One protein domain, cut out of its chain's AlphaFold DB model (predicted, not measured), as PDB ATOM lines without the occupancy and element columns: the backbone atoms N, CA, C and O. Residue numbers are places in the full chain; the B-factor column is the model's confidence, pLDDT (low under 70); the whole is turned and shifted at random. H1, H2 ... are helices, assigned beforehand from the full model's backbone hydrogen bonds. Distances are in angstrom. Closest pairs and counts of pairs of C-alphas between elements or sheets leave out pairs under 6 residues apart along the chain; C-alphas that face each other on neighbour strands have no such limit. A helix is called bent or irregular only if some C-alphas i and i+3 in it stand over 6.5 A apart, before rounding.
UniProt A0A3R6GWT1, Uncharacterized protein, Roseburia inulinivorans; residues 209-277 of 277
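AT A GLANCE: This is residues 209 to 277 of the 277 residues of an uncharacterized protein of Roseburia inulinivorans (UniProt A0A3R6GWT1). One very long, nearly straight helix, H2, makes the length of this rod, and at its end a shorter helix, H3, folds back beside it as a lopsided helical hairpin. At the other end of H2 the tiny helix H1 makes a corner, and residues 223 to 239 of H2 stand free. The printed part has 69 residues with three named helices in the order H1, H2, H3 and no named strand; its class is all helix. It is extended, with a radius of gyration of the C-alphas of 21.0 A, and the C-alphas span 67 by 18 by 10 A.

IN THESE COORDINATES: H1 holds residues 209 to 212, 5.4 A from first to last C-alpha, and begins at C-alpha 209, (2.476, -145.761, -56.491). H2 holds residues 215 to 256 and is 61.4 A long, from C-alpha 215 at (1.364, -134.727, -59.325) to C-alpha 256 at (56.568, -132.144, -32.534). H3 holds residues 258 to 274, 25.8 A long, and ends at C-alpha 274, (38.834, -145.436, -47.769). H3 is irregular, with C-alphas 259 and 262 7.8 A apart, and has a kink of 27 degrees near residue 265.

HOW THE PARTS SIT: H1 and H2 touch only at the corner by their link, through residues 217 to 221 of H2; their closest C-alphas, of Ala 211 and Met 218, are 4.4 A apart. H2 and H3 form a helical hairpin, running opposite ways at a shallow tilt of 18 degrees. They touch through residues 247 to 254 of H2 alone, and their closest C-alphas, of Met 254 and Arg 261, are 5.6 A apart. H1 and H3 are apart. In H2 every O i to N i+4 pair is within hydrogen-bond range, in H3 10 of 13, and H1 is too short for such a pair.

THE WHOLE: The two C-alphas farthest apart, of Ile 213 and Glu 259, are 66.9 A from each other. The printed part has no cut and ends at residue 277, the chain's last residue. The links H1 to H2 and H2 to H3 are tight. Residues 255 to 260, of which 258 to 260 belong to H3, also stand free. The mean pLDDT of the printed part is 77.9; it is under 70 at residues 254 to 255, 257 to 265, 268 and 270 to 277.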
ATOM      1  N   ALA A 209       3.400-145.651 -55.364       81.88
ATOM      2  CA  ALA A 209       2.476-145.761 -56.491       81.88
ATOM      3  C   ALA A 209       1.524-144.554 -56.614       81.88
ATOM      4  O   ALA A 209       1.157-144.174 -57.723       81.88
ATOM      5  N   ALA A 210       1.183-143.895 -55.498       82.38
ATOM      6  CA  ALA A 210       0.362-142.682 -55.488       82.38
ATOM      7  C   ALA A 210       0.981-141.524 -56.298       82.38
ATOM      8  O   ALA A 210       0.260-140.818 -57.001       82.38
ATOM      9  N   ALA A 211       2.311-141.383 -56.295       83.94
ATOM     10  CA  ALA A 211       3.011-140.360 -57.076       83.94
ATOM     11  C   ALA A 211       3.002-140.615 -58.587       83.94
ATOM     12  O   ALA A 211       3.316-139.709 -59.354       83.94
ATOM     13  N   LEU A 212       2.644-141.823 -59.037       81.06
ATOM     14  CA  LEU A 212       2.438-142.094 -60.462       81.06
ATOM     15  C   LEU A 212       1.105-141.524 -60.972       81.06
ATOM     16  O   LEU A 212       0.944-141.357 -62.178       81.06
ATOM     17  N   ILE A 213       0.156-141.244 -60.071       84.62
ATOM     18  CA  ILE A 213      -1.208-140.808 -60.401       84.62
ATOM     19  C   ILE A 213      -1.409-139.332 -60.040       84.62
ATOM     20  O   ILE A 213      -1.978-138.585 -60.834       84.62
ATOM     21  N   ASP A 214      -0.934-138.902 -58.865       87.44
ATOM     22  CA  ASP A 214      -1.068-137.527 -58.381       87.44
ATOM     23  C   ASP A 214       0.259-136.757 -58.474       87.44
ATOM     24  O   ASP A 214       1.276-137.112 -57.870       87.44
ATOM     25  N   HIS A 215       0.233-135.643 -59.206       84.31
ATOM     26  CA  HIS A 215       1.364-134.727 -59.325       84.31
ATOM     27  C   HIS A 215       1.768-134.128 -57.970       84.31
ATOM     28  O   HIS A 215       2.952-133.886 -57.734       84.31
ATOM     29  N   LYS A 216       0.816-133.878 -57.064       87.19
ATOM     30  CA  LYS A 216       1.117-133.314 -55.744       87.19
ATOM     31  C   LYS A 216       2.013-134.257 -54.932       87.19
ATOM     32  O   LYS A 216       3.052-133.827 -54.438       87.19
ATOM     33  N   GLU A 217       1.659-135.538 -54.875       85.69
ATOM     34  CA  GLU A 217       2.447-136.595 -54.222       85.69
ATOM     35  C   GLU A 217       3.847-136.736 -54.845       85.69
ATOM     36  O   GLU A 217       4.849-136.868 -54.138       85.69
ATOM     37  N   MET A 218       3.957-136.620 -56.173       84.88
ATOM     38  CA  MET A 218       5.253-136.615 -56.863       84.88
ATOM     39  C   MET A 218       6.144-135.442 -56.418       84.88
ATOM     40  O   MET A 218       7.347-135.615 -56.184       84.88
ATOM     41  N   VAL A 219       5.571-134.244 -56.265       88.12
ATOM     42  CA  VAL A 219       6.295-133.062 -55.767       88.12
ATOM     43  C   VAL A 219       6.742-133.256 -54.314       88.12
ATOM     44  O   VAL A 219       7.866-132.901 -53.962       88.12
ATOM     45  N   GLU A 220       5.919-133.871 -53.469       87.50
ATOM     46  CA  GLU A 220       6.285-134.146 -52.076       87.50
ATOM     47  C   GLU A 220       7.418-135.179 -51.966       87.50
ATOM     48  O   GLU A 220       8.394-134.968 -51.237       87.50
ATOM     49  N   ILE A 221       7.362-136.266 -52.740       85.69
ATOM     50  CA  ILE A 221       8.430-137.275 -52.788       85.69
ATOM     51  C   ILE A 221       9.739-136.671 -53.298       85.69
ATOM     52  O   ILE A 221      10.798-136.879 -52.699       85.69
ATOM     53  N   THR A 222       9.686-135.887 -54.373       85.94
ATOM     54  CA  THR A 222      10.880-135.221 -54.912       85.94
ATOM     55  C   THR A 222      11.464-134.224 -53.913       85.94
ATOM     56  O   THR A 222      12.679-134.231 -53.706       85.94
ATOM     57  N   HIS A 223      10.633-133.440 -53.219       88.88
ATOM     58  CA  HIS A 223      11.084-132.557 -52.144       88.88
ATOM     59  C   HIS A 223      11.790-133.340 -51.025       88.88
ATOM     60  O   HIS A 223      12.915-133.002 -50.647       88.88
ATOM     61  N   ASN A 224      11.194-134.440 -50.556       87.75
ATOM     62  CA  ASN A 224      11.785-135.306 -49.534       87.75
ATOM     63  C   ASN A 224      13.139-135.893 -49.967       87.75
ATOM     64  O   ASN A 224      14.098-135.907 -49.187       87.75
ATOM     65  N   LEU A 225      13.254-136.345 -51.220       87.69
ATOM     66  CA  LEU A 225      14.503-136.867 -51.776       87.69
ATOM     67  C   LEU A 225      15.581-135.783 -51.885       87.69
ATOM     68  O   LEU A 225      16.737-136.024 -51.526       87.69
ATOM     69  N   VAL A 226      15.211-134.578 -52.327       90.69
ATOM     70  CA  VAL A 226      16.123-133.429 -52.402       90.69
ATOM     71  C   VAL A 226      16.621-133.046 -51.010       90.69
ATOM     72  O   VAL A 226      17.832-132.919 -50.820       90.69
ATOM     73  N   MET A 227      15.729-132.961 -50.020       90.62
ATOM     74  CA  MET A 227      16.086-132.669 -48.630       90.62
ATOM     75  C   MET A 227      17.012-133.737 -48.040       90.62
ATOM     76  O   MET A 227      18.021-133.415 -47.404       90.62
ATOM     77  N   ARG A 228      16.728-135.022 -48.289       90.69
ATOM     78  CA  ARG A 228      17.583-136.132 -47.845       90.69
ATOM     79  C   ARG A 228      18.970-136.061 -48.480       90.69
ATOM     80  O   ARG A 228      19.966-136.214 -47.772       90.69
ATOM     81  N   ARG A 229      19.049-135.778 -49.785       92.94
ATOM     82  CA  ARG A 229      20.314-135.591 -50.508       92.94
ATOM     83  C   ARG A 229      21.105-134.403 -49.964       92.94
ATOM     84  O   ARG A 229      22.306-134.530 -49.751       92.94
ATOM     85  N   GLN A 230      20.448-133.275 -49.701       90.94
ATOM     86  CA  GLN A 230      21.093-132.086 -49.145       90.94
ATOM     87  C   GLN A 230      21.648-132.357 -47.744       90.94
ATOM     88  O   GLN A 230      22.806-132.053 -47.481       90.94
ATOM     89  N   LYS A 231      20.882-133.025 -46.874       92.06
ATOM     90  CA  LYS A 231      21.343-133.412 -45.533       92.06
ATOM     91  C   LYS A 231      22.533-134.372 -45.575       92.06
ATOM     92  O   LYS A 231      23.454-134.232 -44.773       92.06
ATOM     93  N   LEU A 232      22.524-135.342 -46.492       91.25
ATOM     94  CA  LEU A 232      23.664-136.239 -46.712       91.25
ATOM     95  C   LEU A 232      24.897-135.463 -47.169       91.25
ATOM     96  O   LEU A 232      25.969-135.652 -46.604       91.25
ATOM     97  N   ARG A 233      24.729-134.542 -48.121       92.75
ATOM     98  CA  ARG A 233      25.808-133.684 -48.604       92.75
ATOM     99  C   ARG A 233      26.387-132.810 -47.493       92.75
ATOM    100  O   ARG A 233      27.594-132.826 -47.307       92.75
ATOM    101  N   SER A 234      25.554-132.142 -46.695       90.88
ATOM    102  CA  SER A 234      26.022-131.334 -45.560       90.88
ATOM    103  C   SER A 234      26.774-132.168 -44.521       90.88
ATOM    104  O   SER A 234      27.770-131.711 -43.972       90.88
ATOM    105  N   ARG A 235      26.338-133.410 -44.264       90.25
ATOM    106  CA  ARG A 235      27.068-134.340 -43.387       90.25
ATOM    107  C   ARG A 235      28.408-134.763 -43.983       90.25
ATOM    108  O   ARG A 235      29.386-134.834 -43.253       90.25
ATOM    109  N   MET A 236      28.459-135.035 -45.285       85.00
ATOM    110  CA  MET A 236      29.706-135.362 -45.980       85.00
ATOM    111  C   MET A 236      30.680-134.181 -45.977       85.00
ATOM    112  O   MET A 236      31.852-134.381 -45.689       85.00
ATOM    113  N   GLU A 237      30.204-132.962 -46.231       88.81
ATOM    114  CA  GLU A 237      31.010-131.734 -46.190       88.81
ATOM    115  C   GLU A 237      31.532-131.452 -44.775       88.81
ATOM    116  O   GLU A 237      32.718-131.174 -44.606       88.81
ATOM    117  N   TYR A 238      30.685-131.607 -43.752       88.12
ATOM    118  CA  TYR A 238      31.100-131.517 -42.352       88.12
ATOM    119  C   TYR A 238      32.176-132.559 -42.011       88.12
ATOM    120  O   TYR A 238      33.247-132.200 -41.528       88.12
ATOM    121  N   ASN A 239      31.938-133.834 -42.331       86.38
ATOM    122  CA  ASN A 239      32.891-134.912 -42.067       86.38
ATOM    123  C   ASN A 239      34.212-134.717 -42.829       86.38
ATOM    124  O   ASN A 239      35.275-134.969 -42.272       86.38
ATOM    125  N   ALA A 240      34.165-134.244 -44.076       82.88
ATOM    126  CA  ALA A 240      35.356-133.926 -44.862       82.88
ATOM    127  C   ALA A 240      36.142-132.747 -44.262       82.88
ATOM    128  O   ALA A 240      37.373-132.758 -44.277       82.88
ATOM    129  N   GLY A 241      35.445-131.753 -43.701       84.75
ATOM    130  CA  GLY A 241      36.048-130.652 -42.952       84.75
ATOM    131  C   GLY A 241      36.785-131.137 -41.704       84.75
ATOM    132  O   GLY A 241      37.972-130.855 -41.558       84.75
ATOM    133  N   ILE A 242      36.117-131.944 -40.874       84.38
ATOM    134  CA  ILE A 242      36.720-132.564 -39.683       84.38
ATOM    135  C   ILE A 242      37.928-133.422 -40.068       84.38
ATOM    136  O   ILE A 242      38.979-133.318 -39.447       84.38
ATOM    137  N   LEU A 243      37.824-134.220 -41.134       80.62
ATOM    138  CA  LEU A 243      38.933-135.043 -41.617       80.62
ATOM    139  C   LEU A 243      40.154-134.192 -41.999       80.62
ATOM    140  O   LEU A 243      41.288-134.562 -41.704       80.62
ATOM    141  N   LYS A 244      39.933-133.036 -42.633       82.44
ATOM    142  CA  LYS A 244      41.005-132.108 -43.013       82.44
ATOM    143  C   LYS A 244      41.636-131.422 -41.797       82.44
ATOM    144  O   LYS A 244      42.855-131.246 -41.767       82.44
ATOM    145  N   GLU A 245      40.830-131.040 -40.812       83.19
ATOM    146  CA  GLU A 245      41.295-130.434 -39.558       83.19
ATOM    147  C   GLU A 245      42.138-131.426 -38.753       83.19
ATOM    148  O   GLU A 245      43.303-131.149 -38.474       83.19
ATOM    149  N   GLN A 246      41.612-132.635 -38.536       77.50
ATOM    150  CA  GLN A 246      42.324-133.741 -37.899       77.50
ATOM    151  C   GLN A 246      43.622-134.085 -38.643       77.50
ATOM    152  O   GLN A 246      44.661-134.260 -38.019       77.50
ATOM    153  N   ARG A 247      43.626-134.087 -39.986       74.00
ATOM    154  CA  ARG A 247      44.853-134.272 -40.787       74.00
ATOM    155  C   ARG A 247      45.896-133.185 -40.520       74.00
ATOM    156  O   ARG A 247      47.088-133.475 -40.509       74.00
ATOM    157  N   THR A 248      45.465-131.943 -40.312       79.00
ATOM    158  CA  THR A 248      46.366-130.814 -40.044       79.00
ATOM    159  C   THR A 248      46.925-130.876 -38.621       79.00
ATOM    160  O   THR A 248      48.101-130.590 -38.415       79.00
ATOM    161  N   GLU A 249      46.115-131.281 -37.643       77.56
ATOM    162  CA  GLU A 249      46.569-131.520 -36.267       77.56
ATOM    163  C   GLU A 249      47.549-132.691 -36.190       77.56
ATOM    164  O   GLU A 249      48.625-132.553 -35.614       77.56
ATOM    165  N   VAL A 250      47.237-133.813 -36.844       73.69
ATOM    166  CA  VAL A 250      48.127-134.977 -36.928       73.69
ATOM    167  C   VAL A 250      49.457-134.610 -37.597       73.69
ATOM    168  O   VAL A 250      50.512-135.010 -37.111       73.69
ATOM    169  N   ALA A 251      49.440-133.792 -38.657       70.25
ATOM    170  CA  ALA A 251      50.663-133.294 -39.289       70.25
ATOM    171  C   ALA A 251      51.515-132.422 -38.343       70.25
ATOM    172  O   ALA A 251      52.736-132.554 -38.343       70.25
ATOM    173  N   LYS A 252      50.895-131.588 -37.494       75.19
ATOM    174  CA  LYS A 252      51.607-130.815 -36.457       75.19
ATOM    175  C   LYS A 252      52.196-131.718 -35.370       75.19
ATOM    176  O   LYS A 252      53.369-131.583 -35.038       75.19
ATOM    177  N   PHE A 253      51.435-132.700 -34.882       72.12
ATOM    178  CA  PHE A 253      51.938-133.689 -33.920       72.12
ATOM    179  C   PHE A 253      53.122-134.501 -34.477       72.12
ATOM    180  O   PHE A 253      54.051-134.824 -33.740       72.12
ATOM    181  N   MET A 254      53.146-134.780 -35.784       64.00
ATOM    182  CA  MET A 254      54.289-135.414 -36.456       64.00
ATOM    183  C   MET A 254      55.542-134.524 -36.534       64.00
ATOM    184  O   MET A 254      56.651-135.049 -36.684       64.00
ATOM    185  N   GLU A 255      55.409-133.199 -36.485       68.25
ATOM    186  CA  GLU A 255      56.544-132.271 -36.389       68.25
ATOM    187  C   GLU A 255      57.087-132.179 -34.959       68.25
ATOM    188  O   GLU A 255      58.303-132.145 -34.778       68.25
ATOM    189  N   GLU A 256      56.208-132.228 -33.956       70.38
ATOM    190  CA  GLU A 256      56.568-132.144 -32.534       70.38
ATOM    191  C   GLU A 256      57.119-133.465 -31.956       70.38
ATOM    192  O   GLU A 256      57.925-133.439 -31.026       70.38
ATOM    193  N   MET A 257      56.739-134.624 -32.513       64.25
ATOM    194  CA  MET A 257      57.170-135.955 -32.051       64.25
ATOM    195  C   MET A 257      57.736-136.823 -33.196       64.25
ATOM    196  O   MET A 257      57.029-137.663 -33.764       64.25
ATOM    197  N   PRO A 258      59.030-136.678 -33.546       62.81
ATOM    198  CA  PRO A 258      59.622-137.352 -34.704       62.81
ATOM    199  C   PRO A 258      59.759-138.881 -34.569       62.81
ATOM    200  O   PRO A 258      59.830-139.559 -35.594       62.81
ATOM    201  N   GLU A 259      59.748-139.442 -33.353       63.72
ATOM    202  CA  GLU A 259      59.900-140.894 -33.136       63.72
ATOM    203  C   GLU A 259      58.664-141.727 -33.528       63.72
ATOM    204  O   GLU A 259      58.802-142.895 -33.884       63.72
ATOM    205  N   MET A 260      57.455-141.143 -33.533       64.50
ATOM    206  CA  MET A 260      56.202-141.853 -33.864       64.50
ATOM    207  C   MET A 260      55.718-141.652 -35.310       64.50
ATOM    208  O   MET A 260      54.716-142.243 -35.718       64.50
ATOM    209  N   ARG A 261      56.444-140.871 -36.124       64.62
ATOM    210  CA  ARG A 261      56.122-140.609 -37.541       64.62
ATOM    211  C   ARG A 261      55.744-141.842 -38.374       64.62
ATOM    212  O   ARG A 261      54.740-141.755 -39.079       64.62
ATOM    213  N   PRO A 262      56.483-142.971 -38.337       66.88
ATOM    214  CA  PRO A 262      56.180-144.096 -39.222       66.88
ATOM    215  C   PRO A 262      54.824-144.759 -38.932       66.88
ATOM    216  O   PRO A 262      54.171-145.210 -39.865       66.88
ATOM    217  N   GLN A 263      54.362-144.774 -37.676       64.12
ATOM    218  CA  GLN A 263      53.061-145.357 -37.309       64.12
ATOM    219  C   GLN A 263      51.894-144.433 -37.677       64.12
ATOM    220  O   GLN A 263      50.838-144.890 -38.109       64.12
ATOM    221  N   ILE A 264      52.094-143.120 -37.546       66.81
ATOM    222  CA  ILE A 264      51.082-142.112 -37.882       66.81
ATOM    223  C   ILE A 264      50.878-142.020 -39.407       66.81
ATOM    224  O   ILE A 264      49.745-141.883 -39.872       66.81
ATOM    225  N   GLN A 265      51.953-142.162 -40.190       68.94
ATOM    226  CA  GLN A 265      51.894-142.171 -41.655       68.94
ATOM    227  C   GLN A 265      51.094-143.369 -42.200       68.94
ATOM    228  O   GLN A 265      50.296-143.200 -43.118       68.94
ATOM    229  N   ASP A 266      51.247-144.552 -41.600       71.31
ATOM    230  CA  ASP A 266      50.528-145.771 -42.006       71.31
ATOM    231  C   ASP A 266      49.008-145.657 -41.757       71.31
ATOM    232  O   ASP A 266      48.183-146.035 -42.595       71.31
ATOM    233  N   ILE A 267      48.614-145.024 -40.643       70.25
ATOM    234  CA  ILE A 267      47.206-144.732 -40.333       70.25
ATOM    235  C   ILE A 267      46.619-143.738 -41.347       70.25
ATOM    236  O   ILE A 267      45.523-143.971 -41.861       70.25
ATOM    237  N   LEU A 268      47.340-142.668 -41.689       69.81
ATOM    238  CA  LEU A 268      46.918-141.690 -42.704       69.81
ATOM    239  C   LEU A 268      46.727-142.329 -44.089       69.81
ATOM    240  O   LEU A 268      45.706-142.094 -44.740       69.81
ATOM    241  N   ASP A 269      47.653-143.191 -44.507       73.81
ATOM    242  CA  ASP A 269      47.580-143.888 -45.794       73.81
ATOM    243  C   ASP A 269      46.418-144.898 -45.850       73.81
ATOM    244  O   ASP A 269      45.829-145.117 -46.913       73.81
ATOM    245  N   SER A 270      46.039-145.503 -44.718       69.62
ATOM    246  CA  SER A 270      44.870-146.392 -44.630       69.62
ATOM    247  C   SER A 270      43.541-145.641 -44.801       69.62
ATOM    248  O   SER A 270      42.620-146.133 -45.459       69.62
ATOM    249  N   VAL A 271      43.461-144.412 -44.285       67.56
ATOM    250  CA  VAL A 271      42.289-143.536 -44.402       67.56
ATOM    251  C   VAL A 271      42.153-142.979 -45.824       67.56
ATOM    252  O   VAL A 271      41.044-142.936 -46.360       67.56
ATOM    253  N   ASP A 272      43.264-142.642 -46.490       66.88
ATOM    254  CA  ASP A 272      43.262-142.179 -47.889       66.88
ATOM    255  C   ASP A 272      42.836-143.287 -48.885       66.88
ATOM    256  O   ASP A 272      42.339-142.987 -49.973       66.88
ATOM    257  N   ARG A 273      42.938-144.573 -48.515       68.69
ATOM    258  CA  ARG A 273      42.366-145.685 -49.306       68.69
ATOM    259  C   ARG A 273      40.847-145.807 -49.172       68.69
ATOM    260  O   ARG A 273      40.209-146.267 -50.109       68.69
ATOM    261  N   LEU A 274      40.278-145.396 -48.038       61.91
ATOM    262  CA  LEU A 274      38.834-145.436 -47.769       61.91
ATOM    263  C   LEU A 274      38.087-144.203 -48.305       61.91
ATOM    264  O   LEU A 274      36.868-144.251 -48.452       61.91
ATOM    265  N   SER A 275      38.793-143.098 -48.572       56.16
ATOM    266  CA  SER A 275      38.203-141.839 -49.051       56.16
ATOM    267  C   SER A 275      38.155-141.700 -50.577       56.16
ATOM    268  O   SER A 275      37.531-140.764 -51.083       56.16
ATOM    269  N   ARG A 276      38.791-142.615 -51.326       47.09
ATOM    270  CA  ARG A 276      38.646-142.671 -52.787       47.09
ATOM    271  C   ARG A 276      37.290-143.293 -53.153       47.09
ATOM    272  O   ARG A 276      36.919-144.286 -52.530       47.09
ATOM    273  N   PRO A 277      36.558-142.701 -54.113       46.69
ATOM    274  CA  PRO A 277      35.266-143.213 -54.564       46.69
ATOM    275  C   PRO A 277      35.368-144.602 -55.199       46.69
ATOM    276  O   PRO A 277      36.435-144.914 -55.782       46.69
TER     277      PRO A 277